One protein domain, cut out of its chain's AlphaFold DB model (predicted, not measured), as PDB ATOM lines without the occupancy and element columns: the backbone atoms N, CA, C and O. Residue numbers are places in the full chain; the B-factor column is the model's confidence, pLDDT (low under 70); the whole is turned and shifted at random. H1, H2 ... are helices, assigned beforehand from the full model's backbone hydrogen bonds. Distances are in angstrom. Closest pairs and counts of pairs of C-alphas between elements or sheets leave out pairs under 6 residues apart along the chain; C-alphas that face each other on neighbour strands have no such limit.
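AT A GLANCE: This is residues 22 to 166 of the 851 residues of the protein "Retrovirus-related Pol poly from transposon" of Brachionus plicatilis (UniProt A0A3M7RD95). Two lobes of four helices each sit side by side along the longest axis, joined by the short stretch 88 to 92; H4 packs on H1, H2 and H3 in the first lobe, and H5 to H8 make the second. The long last helix, H8, packs on H5, H6 and H7 with its first part, and its residues 155 to 166 stick out free from the second lobe. The printed part has 145 residues with eight named helices, H1 to H8 in order along the chain, and no named strand: all helix. The whole is loose, with a radius of gyration of the C-alphas of 18.7 A, and flat, spanning 56 by 49 by 22 A.

HOW THE PARTS SIT: H8, residues 143 to 166, touches H7, residues 130 to 138, with its residues 146 to 150 alone; they form a helical hairpin at a shallow tilt of 26 degrees, opposite ways, and their closest C-alphas, Val 132 and Ala 150, are 5.7 A apart. H6, residues 112 to 126, touches H8 at Ser 120 and Leu 143, C-alphas 5.7 A apart, at 37 degrees, only just a steep tilt. H6 and H7 form another helical hairpin, closest at C-alphas 124 and 133, 5.1 A. H5, residues 93 to 104, touches H6 at a steep tilt of 55 degrees, C-alphas 100 and 119 being closest at 6.2 A. H5 also touches H8, with C-alphas 93 and 150 closest at 6.5 A. H4, residues 76 to 87, and H5 are near each other, with 6 pairs of C-alphas within 10 A. H4 touches H3, residues 59 to 68, about perpendicular at 76 degrees, closest at C-alphas 65 and 83, 6.8 A. H4 touches H2, residues 46 to 57, at a shallow tilt of 30 degrees, the same way, closest at C-alphas 46 and 76, 5.0 A. H1, residues 22 to 38, touches H4 with residues 22 to 26 alone, closest at C-alphas 22 and 87, 5.7 A. H1 and H8 are apart. In each of the eight helices every O i to N i+4 pair is within hydrogen-bond range.

IN THESE COORDINATES: H8 measures 34.9 A from C-alpha 143 at (241.495, 216.933, 192.731) to C-alpha 166 at (250.875, 206.692, 160.687). H1 measures 24.1 A and begins at C-alpha 22, (238.510, 228.500, 170.998). H6 measures 20.4 A.

THE WHOLE: The C-alphas of Lys 40 and Glu 139 are the two farthest apart, 56.2 A. The printed part has no cut, and no link is long. The mean pLDDT of the printed part is 75.3; 38 residues are under 70, among them 89 to 95, 126 to 131 and 151 to 166.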
ATOM      1  N   GLY A  22     237.086 228.709 171.252       71.50
ATOM      2  CA  GLY A  22     238.510 228.500 170.998       71.50
ATOM      3  C   GLY A  22     238.852 228.373 169.514       71.50
ATOM      4  O   GLY A  22     239.871 228.894 169.060       71.50
ATOM      5  N   GLN A  23     237.973 227.736 168.733       73.06
ATOM      6  CA  GLN A  23     238.128 227.665 167.278       73.06
ATOM      7  C   GLN A  23     237.842 229.025 166.628       73.06
ATOM      8  O   GLN A  23     238.596 229.442 165.749       73.06
ATOM      9  N   LYS A  24     236.810 229.748 167.091       81.31
ATOM     10  CA  LYS A  24     236.503 231.114 166.628       81.31
ATOM     11  C   LYS A  24     237.653 232.085 166.910       81.31
ATOM     12  O   LYS A  24     238.021 232.831 166.013       81.31
ATOM     13  N   TRP A  25     238.254 232.030 168.098       88.38
ATOM     14  CA  TRP A  25     239.409 232.837 168.494       88.38
ATOM     15  C   TRP A  25     240.630 232.510 167.639       88.38
ATOM     16  O   TRP A  25     241.211 233.409 167.045       88.38
ATOM     17  N   THR A  26     240.956 231.225 167.470       83.75
ATOM     18  CA  THR A  26     242.073 230.804 166.601       83.75
ATOM     19  C   THR A  26     241.878 231.304 165.165       83.75
ATOM     20  O   THR A  26     242.804 231.812 164.532       83.75
ATOM     21  N   ALA A  27     240.655 231.194 164.635       82.44
ATOM     22  CA  ALA A  27     240.320 231.686 163.304       82.44
ATOM     23  C   ALA A  27     240.382 233.220 163.216       82.44
ATOM     24  O   ALA A  27     240.846 233.749 162.204       82.44
ATOM     25  N   TRP A  28     239.937 233.920 164.258       92.00
ATOM     26  CA  TRP A  28     239.958 235.375 164.357       92.00
ATOM     27  C   TRP A  28     241.388 235.912 164.459       92.00
ATOM     28  O   TRP A  28     241.778 236.734 163.634       92.00
ATOM     29  N   LEU A  29     242.209 235.372 165.363       90.88
ATOM     30  CA  LEU A  29     243.606 235.767 165.552       90.88
ATOM     31  C   LEU A  29     244.433 235.527 164.285       90.88
ATOM     32  O   LEU A  29     245.254 236.358 163.902       90.88
ATOM     33  N   ARG A  30     244.167 234.435 163.556       89.06
ATOM     34  CA  ARG A  30     244.777 234.187 162.241       89.06
ATOM     35  C   ARG A  30     244.407 235.265 161.217       89.06
ATOM     36  O   ARG A  30     245.281 235.738 160.490       89.06
ATOM     37  N   ARG A  31     243.130 235.663 161.150       88.00
ATOM     38  CA  ARG A  31     242.666 236.752 160.268       88.00
ATOM     39  C   ARG A  31     243.290 238.087 160.668       88.00
ATOM     40  O   ARG A  31     243.750 238.809 159.793       88.00
ATOM     41  N   PHE A  32     243.370 238.366 161.966       92.88
ATOM     42  CA  PHE A  32     244.017 239.556 162.501       92.88
ATOM     43  C   PHE A  32     245.506 239.608 162.147       92.88
ATOM     44  O   PHE A  32     245.955 240.606 161.601       92.88
ATOM     45  N   ASN A  33     246.259 238.521 162.339       90.56
ATOM     46  CA  ASN A  33     247.674 238.458 161.954       90.56
ATOM     47  C   ASN A  33     247.875 238.652 160.441       90.56
ATOM     48  O   ASN A  33     248.795 239.349 160.022       90.56
ATOM     49  N   THR A  34     246.984 238.090 159.620       87.56
ATOM     50  CA  THR A  34     247.004 238.291 158.160       87.56
ATOM     51  C   THR A  34     246.746 239.758 157.804       87.56
ATOM     52  O   THR A  34     247.454 240.340 156.982       87.56
ATOM     53  N   TRP A  35     245.767 240.380 158.463       91.75
ATOM     54  CA  TRP A  35     245.465 241.799 158.307       91.75
ATOM     55  C   TRP A  35     246.639 242.687 158.753       91.75
ATOM     56  O   TRP A  35     247.027 243.607 158.035       91.75
ATOM     57  N   LEU A  36     247.274 242.356 159.875       90.50
ATOM     58  CA  LEU A  36     248.398 243.085 160.459       90.50
ATOM     59  C   LEU A  36     249.626 243.096 159.528       90.50
ATOM     60  O   LEU A  36     250.289 244.128 159.401       90.50
ATOM     61  N   VAL A  37     249.876 241.996 158.808       87.19
ATOM     62  CA  VAL A  37     250.865 241.938 157.713       87.19
ATOM     63  C   VAL A  37     250.424 242.799 156.528       87.19
ATOM     64  O   VAL A  37     251.206 243.594 156.013       87.19
ATOM     65  N   SER A  38     249.155 242.704 156.120       81.56
ATOM     66  CA  SER A  38     248.633 243.421 154.949       81.56
ATOM     67  C   SER A  38     248.654 244.952 155.089       81.56
ATOM     68  O   SER A  38     248.857 245.662 154.106       81.56
ATOM     69  N   VAL A  39     248.520 245.466 156.318       86.38
ATOM     70  CA  VAL A  39     248.583 246.904 156.646       86.38
ATOM     71  C   VAL A  39     250.014 247.346 157.004       86.38
ATOM     72  O   VAL A  39     250.241 248.490 157.394       86.38
ATOM     73  N   LYS A  40     251.015 246.462 156.855       85.00
ATOM     74  CA  LYS A  40     252.427 246.713 157.210       85.00
ATOM     75  C   LYS A  40     252.618 247.129 158.677       85.00
ATOM     76  O   LYS A  40     253.514 247.898 159.019       85.00
ATOM     77  N   LEU A  41     251.758 246.631 159.565       84.75
ATOM     78  CA  LEU A  41     251.876 246.822 161.013       84.75
ATOM     79  C   LEU A  41     252.702 245.704 161.673       84.75
ATOM     80  O   LEU A  41     253.136 245.864 162.811       84.75
ATOM     81  N   SER A  42     252.990 244.613 160.953       81.94
ATOM     82  CA  SER A  42     253.857 243.506 161.399       81.94
ATOM     83  C   SER A  42     255.288 243.923 161.709       81.94
ATOM     84  O   SER A  42     255.910 243.342 162.595       81.94
ATOM     85  N   GLU A  43     255.784 244.947 161.021       83.81
ATOM     86  CA  GLU A  43     257.154 245.454 161.148       83.81
ATOM     87  C   GLU A  43     257.288 246.550 162.218       83.81
ATOM     88  O   GLU A  43     258.396 246.963 162.550       83.81
ATOM     89  N   LYS A  44     256.170 247.028 162.781       88.44
ATOM     90  CA  LYS A  44     256.178 248.079 163.808       88.44
ATOM     91  C   LYS A  44     256.554 247.532 165.188       88.44
ATOM     92  O   LYS A  44     256.734 246.331 165.371       88.44
ATOM     93  N   SER A  45     256.694 248.418 166.175       90.19
ATOM     94  CA  SER A  45     257.016 248.017 167.549       90.19
ATOM     95  C   SER A  45     255.916 247.142 168.157       90.19
ATOM     96  O   SER A  45     254.736 247.267 167.821       90.19
ATOM     97  N   ASP A  46     256.291 246.268 169.089       88.38
ATOM     98  CA  ASP A  46     255.339 245.377 169.759       88.38
ATOM     99  C   ASP A  46     254.254 246.143 170.524       88.38
ATOM    100  O   ASP A  46     253.109 245.703 170.547       88.38
ATOM    101  N   VAL A  47     254.562 247.341 171.032       88.50
ATOM    102  CA  VAL A  47     253.582 248.249 171.651       88.50
ATOM    103  C   VAL A  47     252.451 248.596 170.678       88.50
ATOM    104  O   VAL A  47     251.279 248.560 171.046       88.50
ATOM    105  N   ILE A  48     252.785 248.874 169.414       87.25
ATOM    106  CA  ILE A  48     251.800 249.210 168.379       87.25
ATOM    107  C   ILE A  48     250.983 247.973 167.989       87.25
ATOM    108  O   ILE A  48     249.777 248.083 167.785       87.25
ATOM    109  N   LYS A  49     251.602 246.788 167.920       90.44
ATOM    110  CA  LYS A  49     250.885 245.533 167.625       90.44
ATOM    111  C   LYS A  49     249.913 245.157 168.743       90.44
ATOM    112  O   LYS A  49     248.803 244.715 168.459       90.44
ATOM    113  N   ILE A  50     250.314 245.364 169.999       90.12
ATOM    114  CA  ILE A  50     249.466 245.152 171.176       90.12
ATOM    115  C   ILE A  50     248.294 246.144 171.158       90.12
ATOM    116  O   ILE A  50     247.145 245.734 171.261       90.12
ATOM    117  N   ALA A  51     248.539 247.434 170.920       88.69
ATOM    118  CA  ALA A  51     247.455 248.412 170.793       88.69
ATOM    119  C   ALA A  51     246.490 248.077 169.634       88.69
ATOM    120  O   ALA A  51     245.271 248.224 169.760       88.69
ATOM    121  N   ALA A  52     247.014 247.573 168.513       90.00
ATOM    122  CA  ALA A  52     246.210 247.163 167.366       90.00
ATOM    123  C   ALA A  52     245.307 245.956 167.674       90.00
ATOM    124  O   ALA A  52     244.148 245.958 167.270       90.00
ATOM    125  N   ILE A  53     245.795 244.937 168.394       91.25
ATOM    126  CA  ILE A  53     244.958 243.772 168.724       91.25
ATOM    127  C   ILE A  53     243.873 244.134 169.740       91.25
ATOM    128  O   ILE A  53     242.740 243.701 169.564       91.25
ATOM    129  N   LEU A  54     244.171 244.969 170.740       90.88
ATOM    130  CA  LEU A  54     243.192 245.366 171.761       90.88
ATOM    131  C   LEU A  54     242.076 246.239 171.166       90.88
ATOM    132  O   LEU A  54     240.899 245.976 171.400       90.88
ATOM    133  N   SER A  55     242.431 247.199 170.305       87.50
ATOM    134  CA  SER A  55     241.451 248.075 169.644       87.50
ATOM    135  C   SER A  55     240.553 247.347 168.637       87.50
ATOM    136  O   SER A  55     239.365 247.654 168.536       87.50
ATOM    137  N   VAL A  56     241.091 246.369 167.898       91.19
ATOM    138  CA  VAL A  56     240.335 245.626 166.874       91.19
ATOM    139  C   VAL A  56     239.551 244.453 167.468       91.19
ATOM    140  O   VAL A  56     238.462 244.144 166.984       91.19
ATOM    141  N   ALA A  57     240.060 243.795 168.515       87.75
ATOM    142  CA  ALA A  57     239.374 242.675 169.163       87.75
ATOM    143  C   ALA A  57     238.117 243.108 169.923       87.75
ATOM    144  O   ALA A  57     237.155 242.341 169.979       87.75
ATOM    145  N   GLY A  58     238.105 244.335 170.448       88.56
ATOM    146  CA  GLY A  58     236.976 244.923 171.160       88.56
ATOM    147  C   GLY A  58     237.167 244.970 172.684       88.56
ATOM    148  O   GLY A  58     238.082 244.345 173.232       88.56
ATOM    149  N   PRO A  59     236.270 245.680 173.391       84.25
ATOM    150  CA  PRO A  59     236.457 246.081 174.790       84.25
ATOM    151  C   PRO A  59     236.573 244.899 175.761       84.25
ATOM    152  O   PRO A  59     237.268 244.974 176.770       84.25
ATOM    153  N   ARG A  60     235.939 243.763 175.451       80.38
ATOM    154  CA  ARG A  60     235.992 242.580 176.319       80.38
ATOM    155  C   ARG A  60     237.356 241.887 176.308       80.38
ATOM    156  O   ARG A  60     237.781 241.338 177.322       80.38
ATOM    157  N   VAL A  61     238.034 241.879 175.162       86.44
ATOM    158  CA  VAL A  61     239.382 241.304 175.038       86.44
ATOM    159  C   VAL A  61     240.401 242.214 175.723       86.44
ATOM    160  O   VAL A  61     241.320 241.717 176.373       86.44
ATOM    161  N   GLU A  62     240.187 243.529 175.648       87.25
ATOM    162  CA  GLU A  62     240.966 244.535 176.369       87.25
ATOM    163  C   GLU A  62     240.874 244.364 177.888       87.25
ATOM    164  O   GLU A  62     241.903 244.251 178.550       87.25
ATOM    165  N   GLU A  63     239.669 244.214 178.437       84.94
ATOM    166  CA  GLU A  63     239.457 243.970 179.870       84.94
ATOM    167  C   GLU A  63     240.213 242.723 180.366       84.94
ATOM    168  O   GLU A  63     240.875 242.749 181.407       84.94
ATOM    169  N   VAL A  64     240.168 241.626 179.602       83.25
ATOM    170  CA  VAL A  64     240.873 240.380 179.940       83.25
ATOM    171  C   VAL A  64     242.388 240.557 179.890       83.25
ATOM    172  O   VAL A  64     243.090 240.019 180.751       83.25
ATOM    173  N   TYR A  65     242.901 241.294 178.907       87.62
ATOM    174  CA  TYR A  65     244.325 241.598 178.813       87.62
ATOM    175  C   TYR A  65     244.787 242.443 180.004       87.62
ATOM    176  O   TYR A  65     245.739 242.071 180.685       87.62
ATOM    177  N   GLU A  66     244.077 243.528 180.305       87.12
ATOM    178  CA  GLU A  66     244.403 244.449 181.397       87.12
ATOM    179  C   GLU A  66     244.349 243.773 182.771       87.12
ATOM    180  O   GLU A  66     245.217 244.005 183.608       87.12
ATOM    181  N   THR A  67     243.391 242.867 182.978       81.38
ATOM    182  CA  THR A  67     243.239 242.130 184.242       81.38
ATOM    183  C   THR A  67     244.352 241.100 184.467       81.38
ATOM    184  O   THR A  67     244.687 240.792 185.609       81.38
ATOM    185  N   ASN A  68     244.928 240.539 183.397       76.31
ATOM    186  CA  ASN A  68     245.868 239.415 183.489       76.31
ATOM    187  C   ASN A  68     247.310 239.764 183.087       76.31
ATOM    188  O   ASN A  68     248.198 238.916 183.231       76.31
ATOM    189  N   LYS A  69     247.571 240.965 182.551       83.19
ATOM    190  CA  LYS A  69     248.922 241.379 182.153       83.19
ATOM    191  C   LYS A  69     249.840 241.469 183.371       83.19
ATOM    192  O   LYS A  69     249.436 241.863 184.461       83.19
ATOM    193  N   THR A  70     251.106 241.113 183.185       79.00
ATOM    194  CA  THR A  70     252.133 241.162 184.241       79.00
ATOM    195  C   THR A  70     253.329 241.978 183.762       79.00
ATOM    196  O   THR A  70     253.448 242.286 182.580       79.00
ATOM    197  N   ALA A  71     254.282 242.299 184.644       69.88
ATOM    198  CA  ALA A  71     255.511 242.997 184.243       69.88
ATOM    199  C   ALA A  71     256.331 242.251 183.159       69.88
ATOM    200  O   ALA A  71     257.207 242.850 182.531       69.88
ATOM    201  N   ALA A  72     256.044 240.961 182.932       66.69
ATOM    202  CA  ALA A  72     256.664 240.119 181.912       66.69
ATOM    203  C   ALA A  72     255.984 240.196 180.529       66.69
ATOM    204  O   ALA A  72     256.604 239.816 179.541       66.69
ATOM    205  N   THR A  73     254.752 240.705 180.410       72.06
ATOM    206  CA  THR A  73     254.044 240.802 179.119       72.06
ATOM    207  C   THR A  73     254.441 242.083 178.387       72.06
ATOM    208  O   THR A  73     253.730 243.085 178.439       72.06
ATOM    209  N   LYS A  74     255.617 242.071 177.749       81.00
ATOM    210  CA  LYS A  74     256.153 243.223 176.998       81.00
ATOM    211  C   LYS A  74     256.140 243.022 175.486       81.00
ATOM    212  O   LYS A  74     256.113 244.008 174.754       81.00
ATOM    213  N   THR A  75     256.177 241.775 175.019       88.94
ATOM    214  CA  THR A  75     256.223 241.467 173.586       88.94
ATOM    215  C   THR A  75     254.843 241.135 173.036       88.94
ATOM    216  O   THR A  75     253.946 240.698 173.764       88.94
ATOM    217  N   TYR A  76     254.677 241.286 171.720       87.88
ATOM    218  CA  TYR A  76     253.436 240.896 171.044       87.88
ATOM    219  C   TYR A  76     253.138 239.405 171.245       87.88
ATOM    220  O   TYR A  76     251.991 239.028 171.459       87.88
ATOM    221  N   LYS A  77     254.184 238.570 171.262       86.88
ATOM    222  CA  LYS A  77     254.074 237.126 171.488       86.88
ATOM    223  C   LYS A  77     253.551 236.798 172.888       86.88
ATOM    224  O   LYS A  77     252.731 235.898 173.036       86.88
ATOM    225  N   ASP A  78     253.990 237.533 173.907       85.88
ATOM    226  CA  ASP A  78     253.514 237.332 175.281       85.88
ATOM    227  C   ASP A  78     252.043 237.731 175.418       85.88
ATOM    228  O   ASP A  78     251.260 237.012 176.040       85.88
ATOM    229  N   ALA A  79     251.653 238.836 174.776       85.06
ATOM    230  CA  ALA A  79     250.269 239.288 174.731       85.06
ATOM    231  C   ALA A  79     249.363 238.285 174.001       85.06
ATOM    232  O   ALA A  79     248.315 237.909 174.531       85.06
ATOM    233  N   THR A  80     249.779 237.780 172.833       87.81
ATOM    234  CA  THR A  80     249.019 236.749 172.113       87.81
ATOM    235  C   THR A  80     248.964 235.444 172.889       87.81
ATOM    236  O   THR A  80     247.915 234.826 172.899       87.81
ATOM    237  N   ASN A  81     250.023 235.045 173.601       83.56
ATOM    238  CA  ASN A  81     250.014 233.837 174.433       83.56
ATOM    239  C   ASN A  81     249.065 233.960 175.629       83.56
ATOM    240  O   ASN A  81     248.377 233.003 175.974       83.56
ATOM    241  N   LEU A  82     249.014 235.120 176.284       84.81
ATOM    242  CA  LEU A  82     248.071 235.380 177.374       84.81
ATOM    243  C   LEU A  82     246.625 235.291 176.871       84.81
ATOM    244  O   LEU A  82     245.791 234.622 177.486       84.81
ATOM    245  N   LEU A  83     246.347 235.917 175.729       86.44
ATOM    246  CA  LEU A  83     245.025 235.900 175.110       86.44
ATOM    247  C   LEU A  83     244.671 234.517 174.539       86.44
ATOM    248  O   LEU A  83     243.553 234.061 174.742       86.44
ATOM    249  N   ASP A  84     245.611 233.802 173.919       83.94
ATOM    250  CA  ASP A  84     245.453 232.419 173.444       83.94
ATOM    251  C   ASP A  84     245.244 231.447 174.591       83.94
ATOM    252  O   ASP A  84     244.466 230.503 174.471       83.94
ATOM    253  N   ASN A  85     245.884 231.689 175.732       79.50
ATOM    254  CA  ASN A  85     245.532 230.978 176.938       79.50
ATOM    255  C   ASN A  85     244.047 231.246 177.208       79.50
ATOM    256  O   ASN A  85     243.247 230.311 177.157       79.50
ATOM    257  N   PHE A  86     243.639 232.487 177.448       78.38
ATOM    258  CA  PHE A  86     242.274 232.774 177.884       78.38
ATOM    259  C   PHE A  86     241.184 232.334 176.884       78.38
ATOM    260  O   PHE A  86     240.259 231.615 177.272       78.38
ATOM    261  N   PHE A  87     241.321 232.713 175.614       80.56
ATOM    262  CA  PHE A  87     240.319 232.568 174.557       80.56
ATOM    263  C   PHE A  87     240.566 231.394 173.605       80.56
ATOM    264  O   PHE A  87     239.638 230.991 172.902       80.56
ATOM    265  N   GLY A  88     241.776 230.835 173.562       70.69
ATOM    266  CA  GLY A  88     242.140 229.766 172.638       70.69
ATOM    267  C   GLY A  88     241.473 228.419 172.926       70.69
ATOM    268  O   GLY A  88     240.714 228.243 173.887       70.69
ATOM    269  N   PRO A  89     241.693 227.430 172.043       60.47
ATOM    270  CA  PRO A  89     241.089 226.116 172.163       60.47
ATOM    271  C   PRO A  89     241.538 225.469 173.470       60.47
ATOM    272  O   PRO A  89     242.720 225.218 173.686       60.47
ATOM    273  N   LYS A  90     240.562 225.202 174.341       59.47
ATOM    274  CA  LYS A  90     240.733 224.522 175.628       59.47
ATOM    275  C   LYS A  90     241.348 223.144 175.383       59.47
ATOM    276  O   LYS A  90     240.613 222.212 175.067       59.47
ATOM    277  N   LYS A  91     242.675 223.026 175.463       57.06
ATOM    278  CA  LYS A  91     243.361 221.788 175.069       57.06
ATOM    279  C   LYS A  91     244.006 220.995 176.197       57.06
ATOM    280  O   LYS A  91     244.385 219.870 175.918       57.06
ATOM    281  N   GLN A  92     244.084 221.489 177.437       64.19
ATOM    282  CA  GLN A  92     244.642 220.683 178.535       64.19
ATOM    283  C   GLN A  92     243.969 220.946 179.887       64.19
ATOM    284  O   GLN A  92     243.795 222.092 180.317       64.19
ATOM    285  N   ILE A  93     243.644 219.863 180.593       68.50
ATOM    286  CA  ILE A  93     243.059 219.835 181.939       68.50
ATOM    287  C   ILE A  93     243.919 220.605 182.952       68.50
ATOM    288  O   ILE A  93     243.388 221.299 183.816       68.50
ATOM    289  N   ALA A  94     245.248 220.541 182.815       63.22
ATOM    290  CA  ALA A  94     246.190 221.174 183.735       63.22
ATOM    291  C   ALA A  94     246.102 222.708 183.690       63.22
ATOM    292  O   ALA A  94     246.064 223.367 184.730       63.22
ATOM    293  N   GLN A  95     245.991 223.279 182.489       64.69
ATOM    294  CA  GLN A  95     245.846 224.724 182.295       64.69
ATOM    295  C   GLN A  95     244.471 225.222 182.752       64.69
ATOM    296  O   GLN A  95     244.359 226.303 183.329       64.69
ATOM    297  N   TYR A  96     243.425 224.419 182.538       71.56
ATOM    298  CA  TYR A  96     242.077 224.721 183.014       71.56
ATOM    299  C   TYR A  96     242.010 224.769 184.549       71.56
ATOM    300  O   TYR A  96     241.486 225.725 185.118       71.56
ATOM    301  N   ILE A  97     242.617 223.792 185.224       73.06
ATOM    302  CA  ILE A  97     242.659 223.728 186.690       73.06
ATOM    303  C   ILE A  97     243.487 224.875 187.272       73.06
ATOM    304  O   ILE A  97     243.082 225.461 188.273       73.06
ATOM    305  N   GLN A  98     244.591 225.261 186.628       69.50
ATOM    306  CA  GLN A  98     245.388 226.403 187.078       69.50
ATOM    307  C   GLN A  98     244.598 227.719 187.038       69.50
ATOM    308  O   GLN A  98     244.714 228.528 187.955       69.50
ATOM    309  N   ARG A  99     243.736 227.925 186.036       68.38
ATOM    310  CA  ARG A  99     242.851 229.104 185.999       68.38
ATOM    311  C   ARG A  99     241.788 229.072 187.073       68.38
ATOM    312  O   ARG A  99     241.536 230.098 187.686       68.38
ATOM    313  N   LEU A 100     241.191 227.908 187.315       76.94
ATOM    314  CA  LEU A 100     240.228 227.756 188.402       76.94
ATOM    315  C   LEU A 100     240.878 228.034 189.760       76.94
ATOM    316  O   LEU A 100     240.235 228.634 190.609       76.94
ATOM    317  N   ARG A 101     242.157 227.681 189.946       77.31
ATOM    318  CA  ARG A 101     242.930 228.044 191.146       77.31
ATOM    319  C   ARG A 101     243.155 229.548 191.268       77.31
ATOM    320  O   ARG A 101     242.945 230.091 192.344       77.31
ATOM    321  N   ILE A 102     243.542 230.218 190.181       71.88
ATOM    322  CA  ILE A 102     243.738 231.678 190.168       71.88
ATOM    323  C   ILE A 102     242.414 232.408 190.431       71.88
ATOM    324  O   ILE A 102     242.376 233.333 191.234       71.88
ATOM    325  N   ALA A 103     241.318 231.960 189.815       71.88
ATOM    326  CA  ALA A 103     239.991 232.528 190.031       71.88
ATOM    327  C   ALA A 103     239.482 232.268 191.459       71.88
ATOM    328  O   ALA A 103     238.968 233.174 192.102       71.88
ATOM    329  N   ALA A 104     239.673 231.053 191.984       76.81
ATOM    330  CA  ALA A 104     239.285 230.714 193.351       76.81
ATOM    331  C   ALA A 104     240.096 231.483 194.406       76.81
ATOM    332  O   ALA A 104     239.568 231.737 195.481       76.81
ATOM    333  N   ALA A 105     241.335 231.890 194.100       70.62
ATOM    334  CA  ALA A 105     242.154 232.715 194.990       70.62
ATOM    335  C   ALA A 105     241.594 234.137 195.193       70.62
ATOM    336  O   ALA A 105     241.934 234.786 196.175       70.62
ATOM    337  N   GLN A 106     240.733 234.616 194.288       73.38
ATOM    338  CA  GLN A 106     240.022 235.893 194.421       73.38
ATOM    339  C   GLN A 106     238.673 235.750 195.149       73.38
ATOM    340  O   GLN A 106     237.920 236.713 195.252       73.38
ATOM    341  N   CYS A 107     238.334 234.547 195.621       71.56
ATOM    342  CA  CYS A 107     237.057 234.228 196.250       71.56
ATOM    343  C   CYS A 107     237.253 233.727 197.691       71.56
ATOM    344  O   CYS A 107     238.243 233.071 198.008       71.56
ATOM    345  N   GLU A 108     236.269 233.955 198.559       74.38
ATOM    346  CA  GLU A 108     236.316 233.573 199.982       74.38
ATOM    347  C   GLU A 108     235.877 232.115 200.223       74.38
ATOM    348  O   GLU A 108     234.967 231.829 200.997       74.38
ATOM    349  N   PHE A 109     236.503 231.149 199.544       66.81
ATOM    350  CA  PHE A 109     236.135 229.728 199.679       66.81
ATOM    351  C   PHE A 109     236.692 229.038 200.941       66.81
ATOM    352  O   PHE A 109     236.442 227.848 201.133       66.81
ATOM    353  N   GLY A 110     237.397 229.760 201.815       72.62
ATOM    354  CA  GLY A 110     237.982 229.215 203.045       72.62
ATOM    355  C   GLY A 110     239.229 228.364 202.780       72.62
ATOM    356  O   GLY A 110     240.105 228.761 202.015       72.62
ATOM    357  N   ASP A 111     239.323 227.197 203.424       75.50
ATOM    358  CA  ASP A 111     240.516 226.340 203.386       75.50
ATOM    359  C   ASP A 111     240.775 225.686 202.015       75.50
ATOM    360  O   ASP A 111     239.868 225.445 201.214       75.50
ATOM    361  N   GLN A 112     242.029 225.277 201.780       72.12
ATOM    362  CA  GLN A 112     242.483 224.645 200.530       72.12
ATOM    363  C   GLN A 112     241.628 223.436 200.101       72.12
ATOM    364  O   GLN A 112     241.424 223.199 198.913       72.12
ATOM    365  N   THR A 113     241.079 222.688 201.057       74.25
ATOM    366  CA  THR A 113     240.209 221.527 200.815       74.25
ATOM    367  C   THR A 113     238.853 221.920 200.224       74.25
ATOM    368  O   THR A 113     238.297 221.192 199.396       74.25
ATOM    369  N   ALA A 114     238.313 223.070 200.632       72.06
ATOM    370  CA  ALA A 114     237.070 223.617 200.102       72.06
ATOM    371  C   ALA A 114     237.291 224.195 198.698       72.06
ATOM    372  O   ALA A 114     236.496 223.921 197.797       72.06
ATOM    373  N   ILE A 115     238.425 224.873 198.482       76.62
ATOM    374  CA  ILE A 115     238.876 225.321 197.156       76.62
ATOM    375  C   ILE A 115     238.996 224.126 196.202       76.62
ATOM    376  O   ILE A 115     238.376 224.117 195.140       76.62
ATOM    377  N   ASP A 116     239.716 223.071 196.590       80.19
ATOM    378  CA  ASP A 116     239.913 221.885 195.750       80.19
ATOM    379  C   ASP A 116     238.595 221.143 195.464       80.19
ATOM    380  O   ASP A 116     238.408 220.611 194.366       80.19
ATOM    381  N   SER A 117     237.649 221.155 196.409       77.38
ATOM    382  CA  SER A 117     236.307 220.589 196.218       77.38
ATOM    383  C   SER A 117     235.484 221.396 195.212       77.38
ATOM    384  O   SER A 117     234.845 220.812 194.335       77.38
ATOM    385  N   GLN A 118     235.534 222.730 195.273       79.44
ATOM    386  CA  GLN A 118     234.841 223.585 194.306       79.44
ATOM    387  C   GLN A 118     235.462 223.505 192.915       79.44
ATOM    388  O   GLN A 118     234.747 223.412 191.916       79.44
ATOM    389  N   ILE A 119     236.790 223.451 192.831       80.56
ATOM    390  CA  ILE A 119     237.497 223.237 191.568       80.56
ATOM    391  C   ILE A 119     237.135 221.867 190.988       80.56
ATOM    392  O   ILE A 119     236.852 221.776 189.796       80.56
ATOM    393  N   SER A 120     237.061 220.817 191.811       78.94
ATOM    394  CA  SER A 120     236.612 219.487 191.382       78.94
ATOM    395  C   SER A 120     235.199 219.522 190.785       78.94
ATOM    396  O   SER A 120     234.975 219.009 189.686       78.94
ATOM    397  N   LEU A 121     234.257 220.223 191.425       77.44
ATOM    398  CA  LEU A 121     232.897 220.412 190.902       77.44
ATOM    399  C   LEU A 121     232.875 221.192 189.579       77.44
ATOM    400  O   LEU A 121     232.132 220.828 188.665       77.44
ATOM    401  N   GLN A 122     233.715 222.220 189.430       78.31
ATOM    402  CA  GLN A 122     233.857 222.969 188.175       78.31
ATOM    403  C   GLN A 122     234.521 222.149 187.064       78.31
ATOM    404  O   GLN A 122     234.191 222.316 185.888       78.31
ATOM    405  N   VAL A 123     235.421 221.226 187.409       76.75
ATOM    406  CA  VAL A 123     235.962 220.240 186.469       76.75
ATOM    407  C   VAL A 123     234.869 219.263 186.050       76.75
ATOM    408  O   VAL A 123     234.687 219.055 184.859       76.75
ATOM    409  N   ILE A 124     234.059 218.738 186.968       75.25
ATOM    410  CA  ILE A 124     232.946 217.832 186.638       75.25
ATOM    411  C   ILE A 124     231.903 218.521 185.745       75.25
ATOM    412  O   ILE A 124     231.443 217.932 184.764       75.25
ATOM    413  N   LYS A 125     231.544 219.772 186.059       73.31
ATOM    414  CA  LYS A 125     230.560 220.559 185.303       73.31
ATOM    415  C   LYS A 125     231.100 221.003 183.939       73.31
ATOM    416  O   LYS A 125     230.372 220.943 182.953       73.31
ATOM    417  N   GLY A 126     232.356 221.451 183.886       65.88
ATOM    418  CA  GLY A 126     232.974 222.054 182.700       65.88
ATOM    419  C   GLY A 126     233.755 221.092 181.798       65.88
ATOM    420  O   GLY A 126     234.118 221.475 180.683       65.88
ATOM    421  N   CYS A 127     234.033 219.860 182.235       68.19
ATOM    422  CA  CYS A 127     234.777 218.891 181.433       68.19
ATOM    423  C   CYS A 127     233.911 218.333 180.297       68.19
ATOM    424  O   CYS A 127     232.863 217.720 180.521       68.19
ATOM    425  N   LYS A 128     234.392 218.518 179.061       66.19
ATOM    426  CA  LYS A 128     233.772 217.961 177.850       66.19
ATOM    427  C   LYS A 128     234.077 216.469 177.672       66.19
ATOM    428  O   LYS A 128     233.279 215.774 177.053       66.19
ATOM    429  N   ASN A 129     235.187 215.974 178.234       65.00
ATOM    430  CA  ASN A 129     235.569 214.568 178.127       65.00
ATOM    431  C   ASN A 129     234.720 213.707 179.096       65.00
ATOM    432  O   ASN A 129     234.836 213.840 180.324       65.00
ATOM    433  N   PRO A 130     233.859 212.810 178.577       61.12
ATOM    434  CA  PRO A 130     232.946 212.025 179.399       61.12
ATOM    435  C   PRO A 130     233.671 211.023 180.309       61.12
ATOM    436  O   PRO A 130     233.124 210.678 181.357       61.12
ATOM    437  N   HIS A 131     234.890 210.590 179.969       64.50
ATOM    438  CA  HIS A 131     235.676 209.656 180.779       64.50
ATOM    439  C   HIS A 131     236.193 210.319 182.052       64.50
ATOM    440  O   HIS A 131     236.013 209.780 183.145       64.50
ATOM    441  N   VAL A 132     236.766 211.518 181.925       72.00
ATOM    442  CA  VAL A 132     237.234 212.314 183.069       72.00
ATOM    443  C   VAL A 132     236.060 212.671 183.982       72.00
ATOM    444  O   VAL A 132     236.144 212.470 185.192       72.00
ATOM    445  N   ARG A 133     234.922 213.086 183.406       78.69
ATOM    446  CA  ARG A 133     233.702 213.405 184.162       78.69
ATOM    447  C   ARG A 133     233.129 212.196 184.902       78.69
ATOM    448  O   ARG A 133     232.758 212.309 186.065       78.69
ATOM    449  N   LYS A 134     233.062 211.029 184.253       71.38
ATOM    450  CA  LYS A 134     232.536 209.801 184.864       71.38
ATOM    451  C   LYS A 134     233.438 209.307 185.993       71.38
ATOM    452  O   LYS A 134     232.917 208.944 187.041       71.38
ATOM    453  N   LYS A 135     234.763 209.342 185.815       70.31
ATOM    454  CA  LYS A 135     235.697 208.934 186.872       70.31
ATOM    455  C   LYS A 135     235.642 209.877 188.072       70.31
ATOM    456  O   LYS A 135     235.566 209.403 189.197       70.31
ATOM    457  N   ALA A 136     235.571 211.185 187.830       72.00
ATOM    458  CA  ALA A 136     235.409 212.186 188.883       72.00
ATOM    459  C   ALA A 136     234.083 212.059 189.671       72.00
ATOM    460  O   ALA A 136     234.005 212.539 190.794       72.00
ATOM    461  N   LEU A 137     233.057 211.399 189.110       74.62
ATOM    462  CA  LEU A 137     231.756 211.150 189.755       74.62
ATOM    463  C   LEU A 137     231.633 209.778 190.447       74.62
ATOM    464  O   LEU A 137     230.697 209.577 191.216       74.62
ATOM    465  N   GLN A 138     232.508 208.813 190.141       62.00
ATOM    466  CA  GLN A 138     232.370 207.416 190.585       62.00
ATOM    467  C   GLN A 138     232.967 207.130 191.966       62.00
ATOM    468  O   GLN A 138     232.456 206.277 192.688       62.00
ATOM    469  N   GLU A 139     234.043 207.818 192.331       55.78
ATOM    470  CA  GLU A 139     234.802 207.592 193.562       55.78
ATOM    471  C   GLU A 139     235.008 208.938 194.276       55.78
ATOM    472  O   GLU A 139     235.058 209.979 193.620       55.78
ATOM    473  N   LYS A 140     235.145 208.951 195.615       63.56
ATOM    474  CA  LYS A 140     235.565 210.151 196.374       63.56
ATOM    475  C   LYS A 140     237.046 210.452 196.091       63.56
ATOM    476  O   LYS A 140     237.900 210.264 196.953       63.56
ATOM    477  N   LEU A 141     237.351 210.836 194.857       69.56
ATOM    478  CA  LEU A 141     238.697 211.129 194.374       69.56
ATOM    479  C   LEU A 141     239.091 212.559 194.729       69.56
ATOM    480  O   LEU A 141     238.266 213.474 194.701       69.56
ATOM    481  N   THR A 142     240.371 212.755 195.037       79.75
ATOM    482  CA  THR A 142     240.913 214.097 195.251       79.75
ATOM    483  C   THR A 142     241.114 214.808 193.912       79.75
ATOM    484  O   THR A 142     241.249 214.169 192.864       79.75
ATOM    485  N   LEU A 143     241.191 216.144 193.930       76.56
ATOM    486  CA  LEU A 143     241.495 216.933 192.731       76.56
ATOM    487  C   LEU A 143     242.786 216.448 192.044       76.56
ATOM    488  O   LEU A 143     242.848 216.378 190.819       76.56
ATOM    489  N   ALA A 144     243.794 216.045 192.824       75.81
ATOM    490  CA  ALA A 144     245.050 215.510 192.307       75.81
ATOM    491  C   ALA A 144     244.870 214.191 191.533       75.81
ATOM    492  O   ALA A 144     245.535 213.977 190.519       75.81
ATOM    493  N   ASP A 145     243.961 213.322 191.973       77.62
ATOM    494  CA  ASP A 145     243.693 212.045 191.304       77.62
ATOM    495  C   ASP A 145     242.929 212.247 189.989       77.62
ATOM    496  O   ASP A 145     243.214 211.583 188.988       77.62
ATOM    497  N   ILE A 146     242.009 213.217 189.965       77.31
ATOM    498  CA  ILE A 146     241.281 213.624 188.755       77.31
ATOM    499  C   ILE A 146     242.254 214.207 187.723       77.31
ATOM    500  O   ILE A 146     242.194 213.829 186.553       77.31
ATOM    501  N   VAL A 147     243.186 215.069 188.151       76.12
ATOM    502  CA  VAL A 147     244.231 215.646 187.284       76.12
ATOM    503  C   VAL A 147     245.094 214.548 186.674       76.12
ATOM    504  O   VAL A 147     245.254 214.510 185.458       76.12
ATOM    505  N   LYS A 148     245.621 213.633 187.500       73.88
ATOM    506  CA  LYS A 148     246.476 212.531 187.032       73.88
ATOM    507  C   LYS A 148     245.763 211.661 186.007       73.88
ATOM    508  O   LYS A 148     246.350 211.297 184.992       73.88
ATOM    509  N   PHE A 149     244.493 211.346 186.255       77.50
ATOM    510  CA  PHE A 149     243.709 210.569 185.307       77.50
ATOM    511  C   PHE A 149     243.487 211.322 183.996       77.50
ATOM    512  O   PHE A 149     243.716 210.758 182.931       77.50
ATOM    513  N   ALA A 150     243.083 212.586 184.061       73.25
ATOM    514  CA  ALA A 150     242.853 213.386 182.869       73.25
ATOM    515  C   ALA A 150     244.131 213.565 182.033       73.25
ATOM    516  O   ALA A 150     244.084 213.368 180.827       73.25
ATOM    517  N   GLN A 151     245.280 213.816 182.668       64.81
ATOM    518  CA  GLN A 151     246.580 213.881 181.989       64.81
ATOM    519  C   GLN A 151     246.954 212.552 181.326       64.81
ATOM    520  O   GLN A 151     247.407 212.540 180.187       64.81
ATOM    521  N   SER A 152     246.734 211.419 182.005       65.50
ATOM    522  CA  SER A 152     246.993 210.102 181.406       65.50
ATOM    523  C   SER A 152     246.116 209.834 180.181       65.50
ATOM    524  O   SER A 152     246.563 209.214 179.219       65.50
ATOM    525  N   LEU A 153     244.883 210.340 180.203       66.12
ATOM    526  CA  LEU A 153     243.914 210.169 179.131       66.12
ATOM    527  C   LEU A 153     244.248 211.076 177.940       66.12
ATOM    528  O   LEU A 153     244.240 210.606 176.811       66.12
ATOM    529  N   GLU A 154     244.664 212.320 178.193       67.88
ATOM    530  CA  GLU A 154     245.176 213.245 177.170       67.88
ATOM    531  C   GLU A 154     246.426 212.696 176.467       67.88
ATOM    532  O   GLU A 154     246.526 212.767 175.244       67.88
ATOM    533  N   ILE A 155     247.366 212.110 177.223       53.94
ATOM    534  CA  ILE A 155     248.562 211.462 176.662       53.94
ATOM    535  C   ILE A 155     248.163 210.265 175.793       53.94
ATOM    536  O   ILE A 155     248.675 210.122 174.687       53.94
ATOM    537  N   SER A 156     247.229 209.438 176.265       54.34
ATOM    538  CA  SER A 156     246.763 208.257 175.526       54.34
ATOM    539  C   SER A 156     246.027 208.640 174.237       54.34
ATOM    540  O   SER A 156     246.269 208.046 173.193       54.34
ATOM    541  N   GLU A 157     245.171 209.664 174.275       57.75
ATOM    542  CA  GLU A 157     244.462 210.185 173.097       57.75
ATOM    543  C   GLU A 157     245.435 210.815 172.084       57.75
ATOM    544  O   GLU A 157     245.304 210.599 170.879       57.75
ATOM    545  N   ALA A 158     246.449 211.551 172.552       50.03
ATOM    546  CA  ALA A 158     247.495 212.104 171.689       50.03
ATOM    547  C   ALA A 158     248.338 211.002 171.021       50.03
ATOM    548  O   ALA A 158     248.671 211.112 169.842       50.03
ATOM    549  N   GLN A 159     248.642 209.927 171.753       46.22
ATOM    550  CA  GLN A 159     249.335 208.750 171.228       46.22
ATOM    551  C   GLN A 159     248.480 207.987 170.213       46.22
ATOM    552  O   GLN A 159     248.991 207.616 169.164       46.22
ATOM    553  N   SER A 160     247.184 207.800 170.480       43.88
ATOM    554  CA  SER A 160     246.269 207.117 169.557       43.88
ATOM    555  C   SER A 160     246.156 207.865 168.229       43.88
ATOM    556  O   SER A 160     246.272 207.254 167.175       43.88
ATOM    557  N   ARG A 161     246.040 209.200 168.270       43.28
ATOM    558  CA  ARG A 161     246.017 210.041 167.061       43.28
ATOM    559  C   ARG A 161     247.317 209.976 166.269       43.28
ATOM    560  O   ARG A 161     247.279 209.880 165.052       43.28
ATOM    561  N   PHE A 162     248.459 209.967 166.956       36.28
ATOM    562  CA  PHE A 162     249.756 209.781 166.306       36.28
ATOM    563  C   PHE A 162     249.869 208.406 165.633       36.28
ATOM    564  O   PHE A 162     250.406 208.306 164.536       36.28
ATOM    565  N   VAL A 163     249.350 207.353 166.271       37.34
ATOM    566  CA  VAL A 163     249.314 206.010 165.684       37.34
ATOM    567  C   VAL A 163     248.400 205.987 164.464       37.34
ATOM    568  O   VAL A 163     248.823 205.466 163.442       37.34
ATOM    569  N   GLU A 164     247.209 206.585 164.534       38.47
ATOM    570  CA  GLU A 164     246.251 206.663 163.423       38.47
ATOM    571  C   GLU A 164     246.784 207.455 162.219       38.47
ATOM    572  O   GLU A 164     246.621 207.009 161.082       38.47
ATOM    573  N   ASP A 165     247.501 208.558 162.447       34.09
ATOM    574  CA  ASP A 165     248.130 209.356 161.384       34.09
ATOM    575  C   ASP A 165     249.277 208.606 160.667       34.09
ATOM    576  O   ASP A 165     249.612 208.920 159.524       34.09
ATOM    577  N   VAL A 166     249.852 207.571 161.291       35.81
ATOM    578  CA  VAL A 166     250.875 206.692 160.687       35.81
ATOM    579  C   VAL A 166     250.249 205.567 159.834       35.81
ATOM    580  O   VAL A 166     250.935 204.986 158.995       35.81
TER     581      VAL A 166